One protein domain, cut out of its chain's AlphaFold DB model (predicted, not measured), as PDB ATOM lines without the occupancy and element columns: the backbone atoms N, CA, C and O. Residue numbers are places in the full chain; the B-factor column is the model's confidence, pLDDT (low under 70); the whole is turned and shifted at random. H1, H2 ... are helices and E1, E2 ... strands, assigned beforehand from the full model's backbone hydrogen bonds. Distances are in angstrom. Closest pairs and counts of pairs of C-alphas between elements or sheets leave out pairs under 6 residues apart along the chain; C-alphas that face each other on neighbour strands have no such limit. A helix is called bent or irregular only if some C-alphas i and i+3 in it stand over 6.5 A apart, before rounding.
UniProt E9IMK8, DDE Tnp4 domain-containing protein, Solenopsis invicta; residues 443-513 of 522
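This is residues 443 to 513 of the 522 residues of the protein "DDE Tnp4 domain-containing protein" of Solenopsis invicta (UniProt E9IMK8). The model is an open loop of chain with a small three-stranded sheet, E1, E2 and E3, at one end and two helices, H1 and H2, meeting in a corner at the other. The link from E1 to H1 and the link from H2 to E2 bridge the two parts, neither helix packs on the sheet, and the middle is empty. The printed part has 71 residues, with three named strands and two named helices in the order E1, H1, H2, E2, E3. The sheet's order is E1, E2, E3, all antiparallel, and the class is mixed, helices and strands. The whole is loose, with a radius of gyration of the C-alphas of 14.9 A and spans of 38 by 31 by 23 A.

E1, residues 452 to 454, is an edge strand and the antiparallel neighbour of E2, residues 499 to 504, at 123 degrees between their directions; N 452 and O 501 are within hydrogen-bond range at 2.9 A. H1, residues 467 to 474, is not on the sheet, with 0 pairs of C-alphas within 10 A. H2, residues 478 to 491, is not on it either, again with 0 such pairs. H1 and H2 only just touch, only at the corner by their link, with 3 pairs of C-alphas within 8 A, and H2 does so with residue 480 alone; the closest C-alphas are those of Leu 470 and Leu 480, 7.7 A apart. Their lines are about perpendicular, at 77 degrees. E2 is the inner strand and forms a hairpin with E3, residues 507 to 512, the other edge strand, antiparallel at 159 degrees; N 502 and O 509 are 3.0 A apart and N 509 and O 502 2.8 A, within hydrogen-bond range. E1 and E3 are apart. In H1 every O i to N i+4 pair is within hydrogen-bond range; in H2 7 of 10 are.

E1 begins at C-alpha 452 (133.637, 194.300, 127.284) and is 6.3 A long. H1 measures 10.2 A and H2 20.8 A, from C-alpha 478 (164.869, 202.983, 126.141). H2 is only just irregular: C-alphas 481 and 484 are 6.7 A apart. E2 measures 16.5 A and E3 16.2 A, ending at C-alpha 512 (144.974, 192.196, 124.877).

The C-alphas farthest apart, those of Ser 448 and Asp 468, are 38.3 A apart. The printed part has no cut. The link from E1 to H1 is long, with 12 residues. Residues 457 to 464 stand free, as do residues 481 to 488 of H2. The mean pLDDT of the printed part is 75.4, and residue 456, residues 474 to 479, residues 489 to 497 and residue 513 are under 70.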
ATOM      1  N   GLY A 443     140.192 182.429 143.047       84.81
ATOM      2  CA  GLY A 443     140.107 181.542 141.882       84.81
ATOM      3  C   GLY A 443     139.839 182.255 140.549       84.81
ATOM      4  O   GLY A 443     139.365 181.634 139.592       84.81
ATOM      5  N   TRP A 444     140.131 183.554 140.446       84.56
ATOM      6  CA  TRP A 444     139.711 184.389 139.313       84.56
ATOM      7  C   TRP A 444     140.391 184.055 137.985       84.56
ATOM      8  O   TRP A 444     139.820 184.310 136.925       84.56
ATOM      9  N   ILE A 445     141.566 183.422 138.005       77.81
ATOM     10  CA  ILE A 445     142.227 182.935 136.779       77.81
ATOM     11  C   ILE A 445     141.349 181.907 136.054       77.81
ATOM     12  O   ILE A 445     141.299 181.901 134.824       77.81
ATOM     13  N   ARG A 446     140.634 181.062 136.809       80.00
ATOM     14  CA  ARG A 446     139.841 179.948 136.270       80.00
ATOM     15  C   ARG A 446     138.403 180.341 135.933       80.00
ATOM     16  O   ARG A 446     137.739 179.616 135.200       80.00
ATOM     17  N   ARG A 447     137.916 181.479 136.443       83.06
ATOM     18  CA  ARG A 447     136.556 181.959 136.166       83.06
ATOM     19  C   ARG A 447     136.447 182.533 134.756       83.06
ATOM     20  O   ARG A 447     137.239 183.401 134.364       83.06
ATOM     21  N   SER A 448     135.435 182.070 134.024       82.19
ATOM     22  CA  SER A 448     134.990 182.707 132.788       82.19
ATOM     23  C   SER A 448     134.376 184.066 133.115       82.19
ATOM     24  O   SER A 448     133.698 184.232 134.125       82.19
ATOM     25  N   VAL A 449     134.654 185.054 132.269       88.31
ATOM     26  CA  VAL A 449     134.176 186.424 132.462       88.31
ATOM     27  C   VAL A 449     133.635 186.993 131.167       88.31
ATOM     28  O   VAL A 449     134.081 186.633 130.073       88.31
ATOM     29  N   ILE A 450     132.678 187.906 131.304       87.81
ATOM     30  CA  ILE A 450     132.120 188.649 130.180       87.81
ATOM     31  C   ILE A 450     133.063 189.807 129.865       87.81
ATOM     32  O   ILE A 450     133.202 190.755 130.643       87.81
ATOM     33  N   TRP A 451     133.702 189.712 128.706       89.50
ATOM     34  CA  TRP A 451     134.624 190.710 128.188       89.50
ATOM     35  C   TRP A 451     133.870 191.856 127.523       89.50
ATOM     36  O   TRP A 451     133.053 191.633 126.630       89.50
ATOM     37  N   ARG A 452     134.182 193.093 127.910       88.00
ATOM     38  CA  ARG A 452     133.637 194.300 127.284       88.00
ATOM     39  C   ARG A 452     134.721 195.003 126.485       88.00
ATOM     40  O   ARG A 452     135.802 195.263 127.008       88.00
ATOM     41  N   LYS A 453     134.436 195.313 125.221       84.38
ATOM     42  CA  LYS A 453     135.316 196.143 124.395       84.38
ATOM     43  C   LYS A 453     135.286 197.576 124.925       84.38
ATOM     44  O   LYS A 453     134.206 198.124 125.123       84.38
ATOM     45  N   ILE A 454     136.455 198.179 125.110       78.38
ATOM     46  CA  ILE A 454     136.585 199.588 125.502       78.38
ATOM     47  C   ILE A 454     137.279 200.399 124.414       78.38
ATOM     48  O   ILE A 454     138.121 199.884 123.676       78.38
ATOM     49  N   LYS A 455     136.901 201.675 124.309       73.19
ATOM     50  CA  LYS A 455     137.580 202.666 123.470       73.19
ATOM     51  C   LYS A 455     138.509 203.506 124.343       73.19
ATOM     52  O   LYS A 455     138.323 203.573 125.554       73.19
ATOM     53  N   ALA A 456     139.468 204.199 123.733       67.75
ATOM     54  CA  ALA A 456     140.347 205.124 124.456       67.75
ATOM     55  C   ALA A 456     139.558 206.197 125.238       67.75
ATOM     56  O   ALA A 456     139.946 206.580 126.334       67.75
ATOM     57  N   THR A 457     138.407 206.625 124.711       71.50
ATOM     58  CA  THR A 457     137.500 207.581 125.365       71.50
ATOM     59  C   THR A 457     136.717 207.000 126.546       71.50
ATOM     60  O   THR A 457     136.067 207.750 127.263       71.50
ATOM     61  N   SER A 458     136.749 205.680 126.758       71.69
ATOM     62  CA  SER A 458     135.982 205.004 127.811       71.69
ATOM     63  C   SER A 458     136.625 205.085 129.199       71.69
ATOM     64  O   SER A 458     135.980 204.687 130.161       71.69
ATOM     65  N   ILE A 459     137.867 205.570 129.317       70.00
ATOM     66  CA  ILE A 459     138.590 205.690 130.594       70.00
ATOM     67  C   ILE A 459     139.009 207.151 130.792       70.00
ATOM     68  O   ILE A 459     140.132 207.545 130.474       70.00
ATOM     69  N   ALA A 460     138.075 207.980 131.258       72.25
ATOM     70  CA  ALA A 460     138.288 209.421 131.406       72.25
ATOM     71  C   ALA A 460     139.276 209.784 132.535       72.25
ATOM     72  O   ALA A 460     139.888 210.849 132.497       72.25
ATOM     73  N   ASP A 461     139.447 208.894 133.509       75.00
ATOM     74  CA  ASP A 461     140.223 209.058 134.740       75.00
ATOM     75  C   ASP A 461     141.587 208.343 134.709       75.00
ATOM     76  O   ASP A 461     142.256 208.227 135.737       75.00
ATOM     77  N   PHE A 462     142.039 207.874 133.538       72.25
ATOM     78  CA  PHE A 462     143.323 207.182 133.441       72.25
ATOM     79  C   PHE A 462     144.488 208.116 133.836       72.25
ATOM     80  O   PHE A 462     144.577 209.239 133.323       72.25
ATOM     81  N   PRO A 463     145.414 207.676 134.709       77.88
ATOM     82  CA  PRO A 463     146.468 208.534 135.236       77.88
ATOM     83  C   PRO A 463     147.383 209.069 134.129       77.88
ATOM     84  O   PRO A 463     147.929 208.320 133.316       77.88
ATOM     85  N   ARG A 464     147.590 210.390 134.130       79.12
ATOM     86  CA  ARG A 464     148.538 211.075 133.245       79.12
ATOM     87  C   ARG A 464     149.877 211.209 133.949       79.12
ATOM     88  O   ARG A 464     150.069 212.096 134.772       79.12
ATOM     89  N   LEU A 465     150.786 210.304 133.619       82.81
ATOM     90  CA  LEU A 465     152.134 210.292 134.168       82.81
ATOM     91  C   LEU A 465     153.025 211.283 133.417       82.81
ATOM     92  O   LEU A 465     152.988 211.354 132.185       82.81
ATOM     93  N   THR A 466     153.847 212.025 134.153       83.88
ATOM     94  CA  THR A 466     154.906 212.835 133.548       83.88
ATOM     95  C   THR A 466     156.009 211.930 132.990       83.88
ATOM     96  O   THR A 466     156.116 210.751 133.335       83.88
ATOM     97  N   LEU A 467     156.879 212.474 132.132       76.50
ATOM     98  CA  LEU A 467     158.067 211.734 131.689       76.50
ATOM     99  C   LEU A 467     158.967 211.329 132.863       76.50
ATOM    100  O   LEU A 467     159.593 210.277 132.806       76.50
ATOM    101  N   ASP A 468     159.010 212.136 133.921       77.75
ATOM    102  CA  ASP A 468     159.767 211.830 135.132       77.75
ATOM    103  C   ASP A 468     159.147 210.660 135.913       77.75
ATOM    104  O   ASP A 468     159.850 209.721 136.292       77.75
ATOM    105  N   ASP A 469     157.817 210.634 136.052       79.81
ATOM    106  CA  ASP A 469     157.105 209.495 136.646       79.81
ATOM    107  C   ASP A 469     157.352 208.213 135.847       79.81
ATOM    108  O   ASP A 469     157.648 207.156 136.409       79.81
ATOM    109  N   LEU A 470     157.286 208.314 134.519       77.81
ATOM    110  CA  LEU A 470     157.566 207.201 133.625       77.81
ATOM    111  C   LEU A 470     159.015 206.725 133.761       77.81
ATOM    112  O   LEU A 470     159.223 205.523 133.886       77.81
ATOM    113  N   HIS A 471     160.001 207.627 133.828       71.81
ATOM    114  CA  HIS A 471     161.399 207.263 134.090       71.81
ATOM    115  C   HIS A 471     161.566 206.521 135.417       71.81
ATOM    116  O   HIS A 471     162.277 205.515 135.470       71.81
ATOM    117  N   LYS A 472     160.890 206.979 136.476       70.25
ATOM    118  CA  LYS A 472     160.914 206.344 137.801       70.25
ATOM    119  C   LYS A 472     160.262 204.959 137.797       70.25
ATOM    120  O   LYS A 472     160.699 204.080 138.539       70.25
ATOM    121  N   ILE A 473     159.234 204.749 136.974       70.75
ATOM    122  CA  ILE A 473     158.533 203.462 136.850       70.75
ATOM    123  C   ILE A 473     159.317 202.476 135.984       70.75
ATOM    124  O   ILE A 473     159.458 201.313 136.363       70.75
ATOM    125  N   THR A 474     159.823 202.918 134.832       67.19
ATOM    126  CA  THR A 474     160.519 202.046 133.875       67.19
ATOM    127  C   THR A 474     161.987 201.837 134.220       67.19
ATOM    128  O   THR A 474     162.611 200.950 133.641       67.19
ATOM    129  N   ILE A 475     162.541 202.638 135.142       62.56
ATOM    130  CA  ILE A 475     163.949 202.604 135.575       62.56
ATOM    131  C   ILE A 475     164.876 202.603 134.339       62.56
ATOM    132  O   ILE A 475     165.863 201.875 134.250       62.56
ATOM    133  N   GLY A 476     164.509 203.383 133.312       56.72
ATOM    134  CA  GLY A 476     165.226 203.403 132.038       56.72
ATOM    135  C   GLY A 476     164.508 204.129 130.898       56.72
ATOM    136  O   GLY A 476     163.285 204.100 130.771       56.72
ATOM    137  N   VAL A 477     165.300 204.749 130.017       59.50
ATOM    138  CA  VAL A 477     164.825 205.631 128.928       59.50
ATOM    139  C   VAL A 477     164.480 204.901 127.624       59.50
ATOM    140  O   VAL A 477     163.799 205.448 126.759       59.50
ATOM    141  N   TYR A 478     164.975 203.673 127.432       56.47
ATOM    142  CA  TYR A 478     164.869 202.983 126.141       56.47
ATOM    143  C   TYR A 478     163.425 202.613 125.782       56.47
ATOM    144  O   TYR A 478     162.985 202.859 124.659       56.47
ATOM    145  N   GLN A 479     162.673 202.069 126.743       64.00
ATOM    146  CA  GLN A 479     161.273 201.688 126.539       64.00
ATOM    147  C   GLN A 479     160.395 202.912 126.234       64.00
ATOM    148  O   GLN A 479     159.518 202.839 125.378       64.00
ATOM    149  N   LEU A 480     160.698 204.066 126.837       70.94
ATOM    150  CA  LEU A 480     159.960 205.311 126.604       70.94
ATOM    151  C   LEU A 480     160.161 205.866 125.194       70.94
ATOM    152  O   LEU A 480     159.211 206.354 124.586       70.94
ATOM    153  N   LYS A 481     161.366 205.730 124.624       72.94
ATOM    154  CA  LYS A 481     161.620 206.137 123.231       72.94
ATOM    155  C   LYS A 481     160.755 205.364 122.236       72.94
ATOM    156  O   LYS A 481     160.305 205.944 121.254       72.94
ATOM    157  N   GLN A 482     160.511 204.077 122.490       72.25
ATOM    158  CA  GLN A 482     159.648 203.256 121.635       72.25
ATOM    159  C   GLN A 482     158.157 203.439 121.926       72.25
ATOM    160  O   GLN A 482     157.342 203.179 121.041       72.25
ATOM    161  N   ALA A 483     157.797 203.896 123.129       75.94
ATOM    162  CA  ALA A 483     156.409 203.996 123.568       75.94
ATOM    163  C   ALA A 483     155.548 204.840 122.620       75.94
ATOM    164  O   ALA A 483     154.427 204.448 122.329       75.94
ATOM    165  N   SER A 484     156.074 205.945 122.078       76.12
ATOM    166  CA  SER A 484     155.327 206.794 121.135       76.12
ATOM    167  C   SER A 484     155.008 206.088 119.812       76.12
ATOM    168  O   SER A 484     153.879 206.167 119.335       76.12
ATOM    169  N   SER A 485     155.972 205.364 119.234       76.88
ATOM    170  CA  SER A 485     155.763 204.579 118.012       76.88
ATOM    171  C   SER A 485     154.805 203.415 118.253       76.88
ATOM    172  O   SER A 485     153.934 203.168 117.428       76.88
ATOM    173  N   TYR A 486     154.935 202.747 119.403       72.12
ATOM    174  CA  TYR A 486     154.037 201.673 119.822       72.12
ATOM    175  C   TYR A 486     152.604 202.196 120.016       72.12
ATOM    176  O   TYR A 486     151.662 201.661 119.446       72.12
ATOM    177  N   ALA A 487     152.437 203.311 120.733       73.88
ATOM    178  CA  ALA A 487     151.143 203.957 120.938       73.88
ATOM    179  C   ALA A 487     150.512 204.440 119.625       73.88
ATOM    180  O   ALA A 487     149.307 204.312 119.456       73.88
ATOM    181  N   ARG A 488     151.305 204.947 118.673       74.75
ATOM    182  CA  ARG A 488     150.795 205.402 117.370       74.75
ATOM    183  C   ARG A 488     150.167 204.266 116.563       74.75
ATOM    184  O   ARG A 488     149.107 204.470 115.989       74.75
ATOM    185  N   GLU A 489     150.787 203.086 116.564       68.06
ATOM    186  CA  GLU A 489     150.216 201.872 115.957       68.06
ATOM    187  C   GLU A 489     148.908 201.451 116.654       68.06
ATOM    188  O   GLU A 489     148.000 200.925 116.023       68.06
ATOM    189  N   HIS A 490     148.769 201.731 117.954       68.25
ATOM    190  CA  HIS A 490     147.544 201.451 118.710       68.25
ATOM    191  C   HIS A 490     146.433 202.487 118.545       68.25
ATOM    192  O   HIS A 490     145.279 202.177 118.824       68.25
ATOM    193  N   MET A 491     146.776 203.711 118.147       66.31
ATOM    194  CA  MET A 491     145.830 204.814 117.989       66.31
ATOM    195  C   MET A 491     145.348 204.997 116.546       66.31
ATOM    196  O   MET A 491     144.477 205.832 116.326       66.31
ATOM    197  N   SER A 492     145.899 204.272 115.565       67.62
ATOM    198  CA  SER A 492     145.424 204.358 114.181       67.62
ATOM    199  C   SER A 492     144.035 203.742 114.038       67.62
ATOM    200  O   SER A 492     143.807 202.636 114.529       67.62
ATOM    201  N   ASP A 493     143.145 204.402 113.296       62.69
ATOM    202  CA  ASP A 493     141.783 203.916 113.024       62.69
ATOM    203  C   ASP A 493     141.760 202.593 112.226       62.69
ATOM    204  O   ASP A 493     140.809 201.821 112.329       62.69
ATOM    205  N   GLU A 494     142.839 202.293 111.496       64.38
ATOM    206  CA  GLU A 494     143.093 201.019 110.796       64.38
ATOM    207  C   GLU A 494     143.761 199.953 111.695       64.38
ATOM    208  O   GLU A 494     144.122 198.869 111.244       64.38
ATOM    209  N   GLY A 495     143.982 200.251 112.979       60.50
ATOM    210  CA  GLY A 495     144.666 199.355 113.906       60.50
ATOM    211  C   GLY A 495     143.771 198.201 114.373       60.50
ATOM    212  O   GLY A 495     142.712 198.412 114.958       60.50
ATOM    213  N   ASN A 496     144.239 196.957 114.236       61.50
ATOM    214  CA  ASN A 496     143.502 195.749 114.658       61.50
ATOM    215  C   ASN A 496     143.465 195.496 116.175       61.50
ATOM    216  O   ASN A 496     143.071 194.421 116.634       61.50
ATOM    217  N   TYR A 497     143.921 196.449 116.986       66.00
ATOM    218  CA  TYR A 497     144.116 196.231 118.413       66.00
ATOM    219  C   TYR A 497     142.862 196.563 119.220       66.00
ATOM    220  O   TYR A 497     142.463 197.717 119.352       66.00
ATOM    221  N   VAL A 498     142.254 195.532 119.811       71.44
ATOM    222  CA  VAL A 498     141.059 195.661 120.651       71.44
ATOM    223  C   VAL A 498     141.391 195.345 122.106       71.44
ATOM    224  O   VAL A 498     141.836 194.241 122.425       71.44
ATOM    225  N   PHE A 499     141.125 196.303 122.996       78.38
ATOM    226  CA  PHE A 499     141.157 196.083 124.440       78.38
ATOM    227  C   PHE A 499     139.816 195.546 124.915       78.38
ATOM    228  O   PHE A 499     138.761 196.144 124.682       78.38
ATOM    229  N   TYR A 500     139.883 194.432 125.631       85.06
ATOM    230  CA  TYR A 500     138.755 193.890 126.358       85.06
ATOM    231  C   TYR A 500     139.024 194.009 127.846       85.06
ATOM    232  O   TYR A 500     140.097 193.630 128.318       85.06
ATOM    233  N   VAL A 501     138.043 194.498 128.587       87.25
ATOM    234  CA  VAL A 501     138.128 194.608 130.038       87.25
ATOM    235  C   VAL A 501     136.973 193.905 130.711       87.25
ATOM    236  O   VAL A 501     135.884 193.751 130.152       87.25
ATOM    237  N   HIS A 502     137.240 193.476 131.930       87.69
ATOM    238  CA  HIS A 502     136.249 192.979 132.855       87.69
ATOM    239  C   HIS A 502     136.630 193.462 134.253       87.69
ATOM    240  O   HIS A 502     137.798 193.371 134.629       87.69
ATOM    241  N   GLN A 503     135.664 193.992 134.992       84.81
ATOM    242  CA  GLN A 503     135.877 194.511 136.337       84.81
ATOM    243  C   GLN A 503     135.229 193.565 137.350       84.81
ATOM    244  O   GLN A 503     134.041 193.277 137.238       84.81
ATOM    245  N   GLU A 504     136.026 193.104 138.311       83.25
ATOM    246  CA  GLU A 504     135.611 192.301 139.465       83.25
ATOM    247  C   GLU A 504     135.934 193.108 140.719       83.25
ATOM    248  O   GLU A 504     137.096 193.175 141.129       83.25
ATOM    249  N   SER A 505     134.926 193.746 141.320       82.31
ATOM    250  CA  SER A 505     135.133 194.662 142.449       82.31
ATOM    251  C   SER A 505     136.179 195.747 142.099       82.31
ATOM    252  O   SER A 505     136.024 196.460 141.100       82.31
ATOM    253  N   ASP A 506     137.265 195.824 142.869       82.25
ATOM    254  CA  ASP A 506     138.382 196.759 142.694       82.25
ATOM    255  C   ASP A 506     139.465 196.266 141.713       82.25
ATOM    256  O   ASP A 506     140.485 196.931 141.521       82.25
ATOM    257  N   ILE A 507     139.294 195.094 141.086       81.69
ATOM    258  CA  ILE A 507     140.270 194.518 140.153       81.69
ATOM    259  C   ILE A 507     139.796 194.620 138.708       81.69
ATOM    260  O   ILE A 507     138.714 194.172 138.330       81.69
ATOM    261  N   LEU A 508     140.685 195.135 137.859       84.00
ATOM    262  CA  LEU A 508     140.494 195.185 136.418       84.00
ATOM    263  C   LEU A 508     141.271 194.055 135.732       84.00
ATOM    264  O   LEU A 508     142.501 194.007 135.763       84.00
ATOM    265  N   ARG A 509     140.554 193.161 135.051       85.06
ATOM    266  CA  ARG A 509     141.137 192.184 134.125       85.06
ATOM    267  C   ARG A 509     141.201 192.810 132.742       85.06
ATOM    268  O   ARG A 509     140.179 193.230 132.205       85.06
ATOM    269  N   VAL A 510     142.389 192.815 132.144       83.75
ATOM    270  CA  VAL A 510     142.605 193.329 130.788       83.75
ATOM    271  C   VAL A 510     143.043 192.183 129.889       83.75
ATOM    272  O   VAL A 510     144.005 191.475 130.186       83.75
ATOM    273  N   LYS A 511     142.341 192.004 128.772       82.81
ATOM    274  CA  LYS A 511     142.713 191.076 127.709       82.81
ATOM    275  C   LYS A 511     143.119 191.874 126.479       82.81
ATOM    276  O   LYS A 511     142.350 192.678 125.949       82.81
ATOM    277  N   LEU A 512     144.339 191.600 126.038       76.25
ATOM    278  CA  LEU A 512     144.974 192.196 124.877       76.25
ATOM    279  C   LEU A 512     145.337 191.084 123.897       76.25
ATOM    280  O   LEU A 512     145.921 190.072 124.292       76.25
ATOM    281  N   GLN A 513     145.002 191.258 122.624       68.19
ATOM    282  CA  GLN A 513     145.431 190.321 121.595       68.19
ATOM    283  C   GLN A 513     146.888 190.599 121.242       68.19
ATOM    284  O   GLN A 513     147.199 191.661 120.731       68.19
TER     285      GLN A 513